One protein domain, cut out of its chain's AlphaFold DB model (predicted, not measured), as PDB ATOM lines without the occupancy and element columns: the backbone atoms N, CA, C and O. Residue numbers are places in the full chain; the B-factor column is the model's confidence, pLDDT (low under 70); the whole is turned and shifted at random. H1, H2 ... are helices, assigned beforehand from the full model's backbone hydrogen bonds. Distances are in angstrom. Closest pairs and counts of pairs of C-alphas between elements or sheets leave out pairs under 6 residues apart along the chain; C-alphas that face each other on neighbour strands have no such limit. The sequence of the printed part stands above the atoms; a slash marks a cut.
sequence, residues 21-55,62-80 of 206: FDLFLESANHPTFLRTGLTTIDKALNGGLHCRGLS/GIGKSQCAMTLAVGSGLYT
ATOM      1  N   PHE A  21     -55.193   3.419 -47.502       90.56
ATOM      2  CA  PHE A  21     -55.933   4.292 -46.595       90.56
ATOM      3  C   PHE A  21     -55.367   4.254 -45.168       90.56
ATOM      4  O   PHE A  21     -55.195   5.309 -44.567       90.56
ATOM      5  N   ASP A  22     -54.990   3.078 -44.654       87.62
ATOM      6  CA  ASP A  22     -54.363   2.957 -43.327       87.62
ATOM      7  C   ASP A  22     -52.994   3.639 -43.277       87.62
ATOM      8  O   ASP A  22     -52.642   4.241 -42.263       87.62
ATOM      9  N   LEU A  23     -52.221   3.543 -44.364       83.19
ATOM     10  CA  LEU A  23     -50.940   4.241 -44.501       83.19
ATOM     11  C   LEU A  23     -51.139   5.758 -44.569       83.19
ATOM     12  O   LEU A  23     -50.392   6.501 -43.941       83.19
ATOM     13  N   PHE A  24     -52.165   6.221 -45.288       84.69
ATOM     14  CA  PHE A  24     -52.519   7.637 -45.338       84.69
ATOM     15  C   PHE A  24     -52.920   8.161 -43.954       84.69
ATOM     16  O   PHE A  24     -52.380   9.173 -43.504       84.69
ATOM     17  N   LEU A  25     -53.803   7.445 -43.253       83.94
ATOM     18  CA  LEU A  25     -54.282   7.828 -41.926       83.94
ATOM     19  C   LEU A  25     -53.140   7.857 -40.904       83.94
ATOM     20  O   LEU A  25     -53.078   8.745 -40.060       83.94
ATOM     21  N   GLU A  26     -52.201   6.920 -40.997       76.62
ATOM     22  CA  GLU A  26     -50.994   6.938 -40.179       76.62
ATOM     23  C   GLU A  26     -50.076   8.106 -40.547       76.62
ATOM     24  O   GLU A  26     -49.648   8.834 -39.658       76.62
ATOM     25  N   SER A  27     -49.823   8.348 -41.835       70.56
ATOM     26  CA  SER A  27     -48.969   9.458 -42.280       70.56
ATOM     27  C   SER A  27     -49.507  10.830 -41.867       70.56
ATOM     28  O   SER A  27     -48.725  11.726 -41.577       70.56
ATOM     29  N   ALA A  28     -50.832  10.979 -41.770       71.25
ATOM     30  CA  ALA A  28     -51.470  12.199 -41.285       71.25
ATOM     31  C   ALA A  28     -51.246  12.430 -39.779       71.25
ATOM     32  O   ALA A  28     -51.303  13.568 -39.321       71.25
ATOM     33  N   ASN A  29     -50.988  11.364 -39.016       66.62
ATOM     34  CA  ASN A  29     -50.812  11.412 -37.562       66.62
ATOM     35  C   ASN A  29     -49.341  11.473 -37.120       66.62
ATOM     36  O   ASN A  29     -49.074  11.649 -35.933       66.62
ATOM     37  N   HIS A  30     -48.387  11.329 -38.045       64.94
ATOM     38  CA  HIS A  30     -46.958  11.372 -37.741       64.94
ATOM     39  C   HIS A  30     -46.333  12.585 -38.427       64.94
ATOM     40  O   HIS A  30     -46.517  12.750 -39.632       64.94
ATOM     41  N   PRO A  31     -45.566  13.427 -37.714       64.88
ATOM     42  CA  PRO A  31     -44.850  14.516 -38.357       64.88
ATOM     43  C   PRO A  31     -43.855  13.931 -39.366       64.88
ATOM     44  O   PRO A  31     -42.858  13.302 -39.009       64.88
ATOM     45  N   THR A  32     -44.141  14.127 -40.652       74.31
ATOM     46  CA  THR A  32     -43.275  13.702 -41.758       74.31
ATOM     47  C   THR A  32     -42.102  14.648 -41.964       74.31
ATOM     48  O   THR A  32     -41.270  14.383 -42.824       74.31
ATOM     49  N   PHE A  33     -42.017  15.736 -41.192       82.62
ATOM     50  CA  PHE A  33     -40.971  16.737 -41.299       82.62
ATOM     51  C   PHE A  33     -40.498  17.249 -39.933       82.62
ATOM     52  O   PHE A  33     -41.275  17.403 -38.991       82.62
ATOM     53  N   LEU A  34     -39.206  17.556 -39.859       85.81
ATOM     54  CA  LEU A  34     -38.527  18.232 -38.768       85.81
ATOM     55  C   LEU A  34     -38.388  19.717 -39.123       85.81
ATOM     56  O   LEU A  34     -37.681  20.087 -40.063       85.81
ATOM     57  N   ARG A  35     -39.059  20.577 -38.359       86.81
ATOM     58  CA  ARG A  35     -38.912  22.035 -38.458       86.81
ATOM     59  C   ARG A  35     -37.509  22.449 -38.015       86.81
ATOM     60  O   ARG A  35     -37.078  22.103 -36.915       86.81
ATOM     61  N   THR A  36     -36.826  23.219 -38.853       86.50
ATOM     62  CA  THR A  36     -35.472  23.729 -38.590       86.50
ATOM     63  C   THR A  36     -35.464  24.902 -37.605       86.50
ATOM     64  O   THR A  36     -34.416  25.229 -37.056       86.50
ATOM     65  N   GLY A  37     -36.618  25.549 -37.386       85.88
ATOM     66  CA  GLY A  37     -36.730  26.783 -36.596       85.88
ATOM     67  C   GLY A  37     -36.387  28.039 -37.404       85.88
ATOM     68  O   GLY A  37     -36.604  29.158 -36.942       85.88
ATOM     69  N   LEU A  38     -35.916  27.868 -38.642       86.88
ATOM     70  CA  LEU A  38     -35.595  28.940 -39.573       86.88
ATOM     71  C   LEU A  38     -36.726  29.054 -40.595       86.88
ATOM     72  O   LEU A  38     -36.776  28.317 -41.577       86.88
ATOM     73  N   THR A  39     -37.642  30.001 -40.379       88.75
ATOM     74  CA  THR A  39     -38.898  30.106 -41.150       88.75
ATOM     75  C   THR A  39     -38.701  30.175 -42.667       88.75
ATOM     76  O   THR A  39     -39.510  29.622 -43.409       88.75
ATOM     77  N   THR A  40     -37.635  30.818 -43.142       91.12
ATOM     78  CA  THR A  40     -37.299  30.890 -44.571       91.12
ATOM     79  C   THR A  40     -36.915  29.524 -45.134       91.12
ATOM     80  O   THR A  40     -37.427  29.131 -46.180       91.12
ATOM     81  N   ILE A  41     -36.067  28.777 -44.421       89.62
ATOM     82  CA  ILE A  41     -35.638  27.430 -44.821       89.62
ATOM     83  C   ILE A  41     -36.816  26.464 -44.725       89.62
ATOM     84  O   ILE A  41     -37.079  25.710 -45.654       89.62
ATOM     85  N   ASP A  42     -37.592  26.543 -43.650       90.56
ATOM     86  CA  ASP A  42     -38.767  25.701 -43.466       90.56
ATOM     87  C   ASP A  42     -39.823  25.925 -44.554       90.56
ATOM     88  O   ASP A  42     -40.471  24.976 -44.988       90.56
ATOM     89  N   LYS A  43     -39.999  27.163 -45.029       90.50
ATOM     90  CA  LYS A  43     -40.858  27.457 -46.186       90.50
ATOM     91  C   LYS A  43     -40.277  26.887 -47.479       90.50
ATOM     92  O   LYS A  43     -41.027  26.289 -48.247       90.50
ATOM     93  N   ALA A  44     -38.971  27.046 -47.699       90.88
ATOM     94  CA  ALA A  44     -38.284  26.498 -48.869       90.88
ATOM     95  C   ALA A  44     -38.353  24.961 -48.921       90.88
ATOM     96  O   ALA A  44     -38.390  24.388 -50.003       90.88
ATOM     97  N   LEU A  45     -38.439  24.305 -47.760       88.06
ATOM     98  CA  LEU A  45     -38.577  22.854 -47.611       88.06
ATOM     99  C   LEU A  45     -40.038  22.395 -47.414       88.06
ATOM    100  O   LEU A  45     -40.281  21.327 -46.857       88.06
ATOM    101  N   ASN A  46     -41.027  23.201 -47.822       87.19
ATOM    102  CA  ASN A  46     -42.462  22.878 -47.741       87.19
ATOM    103  C   ASN A  46     -42.975  22.478 -46.342       87.19
ATOM    104  O   ASN A  46     -43.968  21.766 -46.219       87.19
ATOM    105  N   GLY A  47     -42.336  22.954 -45.280       84.56
ATOM    106  CA  GLY A  47     -42.682  22.599 -43.909       84.56
ATOM    107  C   GLY A  47     -41.464  22.295 -43.048       84.56
ATOM    108  O   GLY A  47     -41.504  22.589 -41.858       84.56
ATOM    109  N   GLY A  48     -40.377  21.787 -43.629       89.12
ATOM    110  CA  GLY A  48     -39.159  21.418 -42.908       89.12
ATOM    111  C   GLY A  48     -38.449  20.226 -43.552       89.12
ATOM    112  O   GLY A  48     -38.778  19.800 -44.658       89.12
ATOM    113  N   LEU A  49     -37.468  19.659 -42.857       88.38
ATOM    114  CA  LEU A  49     -36.699  18.511 -43.341       88.38
ATOM    115  C   LEU A  49     -37.525  17.229 -43.267       88.38
ATOM    116  O   LEU A  49     -37.951  16.845 -42.187       88.38
ATOM    117  N   HIS A  50     -37.723  16.533 -44.382       85.69
ATOM    118  CA  HIS A  50     -38.577  15.347 -44.406       85.69
ATOM    119  C   HIS A  50     -37.934  14.161 -43.665       85.69
ATOM    120  O   HIS A  50     -36.855  13.685 -44.023       85.69
ATOM    121  N   CYS A  51     -38.633  13.635 -42.659       76.25
ATOM    122  CA  CYS A  51     -38.317  12.376 -42.000       76.25
ATOM    123  C   CYS A  51     -38.348  11.260 -43.057       76.25
ATOM    124  O   CYS A  51     -39.347  11.113 -43.759       76.25
ATOM    125  N   ARG A  52     -37.281  10.451 -43.142       73.00
ATOM    126  CA  ARG A  52     -37.033   9.415 -44.180       73.00
ATOM    127  C   ARG A  52     -36.444   9.930 -45.504       73.00
ATOM    128  O   ARG A  52     -36.256   9.124 -46.412       73.00
ATOM    129  N   GLY A  53     -36.117  11.218 -45.607       77.00
ATOM    130  CA  GLY A  53     -35.285  11.771 -46.679       77.00
ATOM    131  C   GLY A  53     -33.841  12.007 -46.223       77.00
ATOM    132  O   GLY A  53     -33.593  12.254 -45.044       77.00
ATOM    133  N   LEU A  54     -32.888  11.956 -47.157       85.06
ATOM    134  CA  LEU A  54     -31.522  12.441 -46.934       85.06
ATOM    135  C   LEU A  54     -31.456  13.909 -47.375       85.06
ATOM    136  O   LEU A  54     -31.794  14.217 -48.514       85.06
ATOM    137  N   SER A  55     -31.048  14.811 -46.482       87.38
ATOM    138  CA  SER A  55     -30.859  16.236 -46.790       87.38
ATOM    139  C   SER A  55     -29.411  16.638 -46.546       87.38
ATOM    140  O   SER A  55     -28.884  16.410 -45.458       87.38
ATOM    141  N   GLY A  62     -17.783  28.649 -42.744       92.56
ATOM    142  CA  GLY A  62     -18.407  29.728 -41.969       92.56
ATOM    143  C   GLY A  62     -19.867  30.061 -42.315       92.56
ATOM    144  O   GLY A  62     -20.491  30.788 -41.555       92.56
ATOM    145  N   ILE A  63     -20.466  29.485 -43.368       90.88
ATOM    146  CA  ILE A  63     -21.852  29.810 -43.791       90.88
ATOM    147  C   ILE A  63     -22.961  29.341 -42.826       90.88
ATOM    148  O   ILE A  63     -24.138  29.562 -43.083       90.88
ATOM    149  N   GLY A  64     -22.620  28.652 -41.734       91.44
ATOM    150  CA  GLY A  64     -23.614  28.191 -40.762       91.44
ATOM    151  C   GLY A  64     -23.955  26.697 -40.805       91.44
ATOM    152  O   GLY A  64     -24.875  26.281 -40.109       91.44
ATOM    153  N   LYS A  65     -23.262  25.863 -41.603       93.56
ATOM    154  CA  LYS A  65     -23.582  24.420 -41.738       93.56
ATOM    155  C   LYS A  65     -23.539  23.678 -40.396       93.56
ATOM    156  O   LYS A  65     -24.503  23.010 -40.035       93.56
ATOM    157  N   SER A  66     -22.445  23.829 -39.645       92.75
ATOM    158  CA  SER A  66     -22.274  23.180 -38.339       92.75
ATOM    159  C   SER A  66     -23.275  23.717 -37.315       92.75
ATOM    160  O   SER A  66     -23.841  22.950 -36.543       92.75
ATOM    161  N   GLN A  67     -23.564  25.021 -37.345       91.44
ATOM    162  CA  GLN A  67     -24.583  25.647 -36.501       91.44
ATOM    163  C   GLN A  67     -25.985  25.102 -36.803       91.44
ATOM    164  O   GLN A  67     -26.726  24.785 -35.874       91.44
ATOM    165  N   CYS A  68     -26.332  24.932 -38.083       88.19
ATOM    166  CA  CYS A  68     -27.583  24.310 -38.514       88.19
ATOM    167  C   CYS A  68     -27.680  22.866 -38.001       88.19
ATOM    168  O   CYS A  68     -28.664  22.507 -37.360       88.19
ATOM    169  N   ALA A  69     -26.624  22.063 -38.180       88.81
ATOM    170  CA  ALA A  69     -26.580  20.685 -37.689       88.81
ATOM    171  C   ALA A  69     -26.749  20.592 -36.159       88.81
ATOM    172  O   ALA A  69     -27.550  19.792 -35.678       88.81
ATOM    173  N   MET A  70     -26.059  21.442 -35.388       88.88
ATOM    174  CA  MET A  70     -26.215  21.502 -33.927       88.88
ATOM    175  C   MET A  70     -27.627  21.933 -33.515       88.88
ATOM    176  O   MET A  70     -28.218  21.335 -32.616       88.88
ATOM    177  N   THR A  71     -28.196  22.925 -34.201       87.56
ATOM    178  CA  THR A  71     -29.565  23.404 -33.946       87.56
ATOM    179  C   THR A  71     -30.586  22.294 -34.187       87.56
ATOM    180  O   THR A  71     -31.479  22.086 -33.367       87.56
ATOM    181  N   LEU A  72     -30.422  21.521 -35.264       86.62
ATOM    182  CA  LEU A  72     -31.269  20.366 -35.569       86.62
ATOM    183  C   LEU A  72     -31.102  19.231 -34.555       86.62
ATOM    184  O   LEU A  72     -32.093  18.599 -34.191       86.62
ATOM    185  N   ALA A  73     -29.887  18.981 -34.063       85.12
ATOM    186  CA  ALA A  73     -29.639  17.977 -33.030       85.12
ATOM    187  C   ALA A  73     -30.362  18.319 -31.715       85.12
ATOM    188  O   ALA A  73     -30.990  17.452 -31.109       85.12
ATOM    189  N   VAL A  74     -30.347  19.591 -31.307       83.94
ATOM    190  CA  VAL A  74     -31.091  20.050 -30.122       83.94
ATOM    191  C   VAL A  74     -32.599  20.034 -30.382       83.94
ATOM    192  O   VAL A  74     -33.361  19.513 -29.568       83.94
ATOM    193  N   GLY A  75     -33.036  20.558 -31.531       77.25
ATOM    194  CA  GLY A  75     -34.450  20.640 -31.896       77.25
ATOM    195  C   GLY A  75     -35.112  19.267 -31.981       77.25
ATOM    196  O   GLY A  75     -36.171  19.060 -31.398       77.25
ATOM    197  N   SER A  76     -34.465  18.302 -32.638       74.56
ATOM    198  CA  SER A  76     -34.971  16.929 -32.777       74.56
ATOM    199  C   SER A  76     -35.193  16.226 -31.434       74.56
ATOM    200  O   SER A  76     -36.202  15.542 -31.287       74.56
ATOM    201  N   GLY A  77     -34.355  16.479 -30.423       65.25
ATOM    202  CA  GLY A  77     -34.558  15.959 -29.066       65.25
ATOM    203  C   GLY A  77     -35.853  16.437 -28.393       65.25
ATOM    204  O   GLY A  77     -36.444  15.690 -27.612       65.25
ATOM    205  N   LEU A  78     -36.332  17.640 -28.730       57.06
ATOM    206  CA  LEU A  78     -37.601  18.189 -28.236       57.06
ATOM    207  C   LEU A  78     -38.819  17.626 -28.983       57.06
ATOM    208  O   LEU A  78     -39.891  17.510 -28.395       57.06
ATOM    209  N   TYR A  79     -38.663  17.227 -30.251       55.66
ATOM    210  CA  TYR A  79     -39.728  16.555 -31.014       55.66
ATOM    211  C   TYR A  79     -39.945  15.098 -30.577       55.66
ATOM    212  O   TYR A  79     -40.916  14.465 -30.994       55.66
ATOM    213  N   THR A  80     -39.071  14.553 -29.726       49.56
ATOM    214  CA  THR A  80     -39.103  13.147 -29.317       49.56
ATOM    215  C   THR A  80     -39.447  12.966 -27.838       49.56
ATOM    216  O   THR A  80     -38.554  12.765 -27.018       49.56
TER     217      THR A  80
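This is residues 21 to 55 and 62 to 80 of the 206 residues of a protein of Phytophthora kernoviae (UniProt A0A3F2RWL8). A loop that folds back on itself, with the short helix H2 at its head and a short pairing of residues 33 to 34 with 49 to 50 at its neck, makes the middle of a loose, drawn-out model. H1 sticks out at one end, and the long helix H3 lies on the side of the neck away from H2, with residues 62 to 67 sticking out at the other end. The printed part has 54 residues, with three named helices in the order H1, H2, H3 and no named strand; the class is all helix. The whole is loose, with a radius of gyration of the C-alphas of 12.7 A, and only just elongated, spanning 46 by 23 by 19 A.

H1, residues 21 to 29, stands free and touches no helix. A short link of 9 residues joins it to H2, residues 39 to 44, and the two helices are apart. Residues 33 to 34, in that link, pair antiparallel with residues 49 to 50. H3, residues 65 to 79, is apart from both H1 and H2. Every O i to N i+4 pair is within hydrogen-bond range in H2, against 4 of 5 in H1 and 9 of 11 in H3.

H1 begins at C-alpha 21, (-55.933, 4.292, -46.595), and is 12.6 A long from first to last C-alpha. H2 begins at C-alpha 39, (-38.898, 30.106, -41.150). H3 is 20.9 A long and ends at C-alpha 79, (-39.728, 16.555, -31.014).

The two C-alphas farthest apart, those of Phe 21 and Gly 62, are 45.6 A apart. Residues 56 to 61 are not printed, and C-alphas 55 and 62 are 19.0 A apart across this cut, which lies in the link from H2 to H3. The mean pLDDT of the printed part is 82.2, with residues 29 to 31 and 77 to 80 under 70.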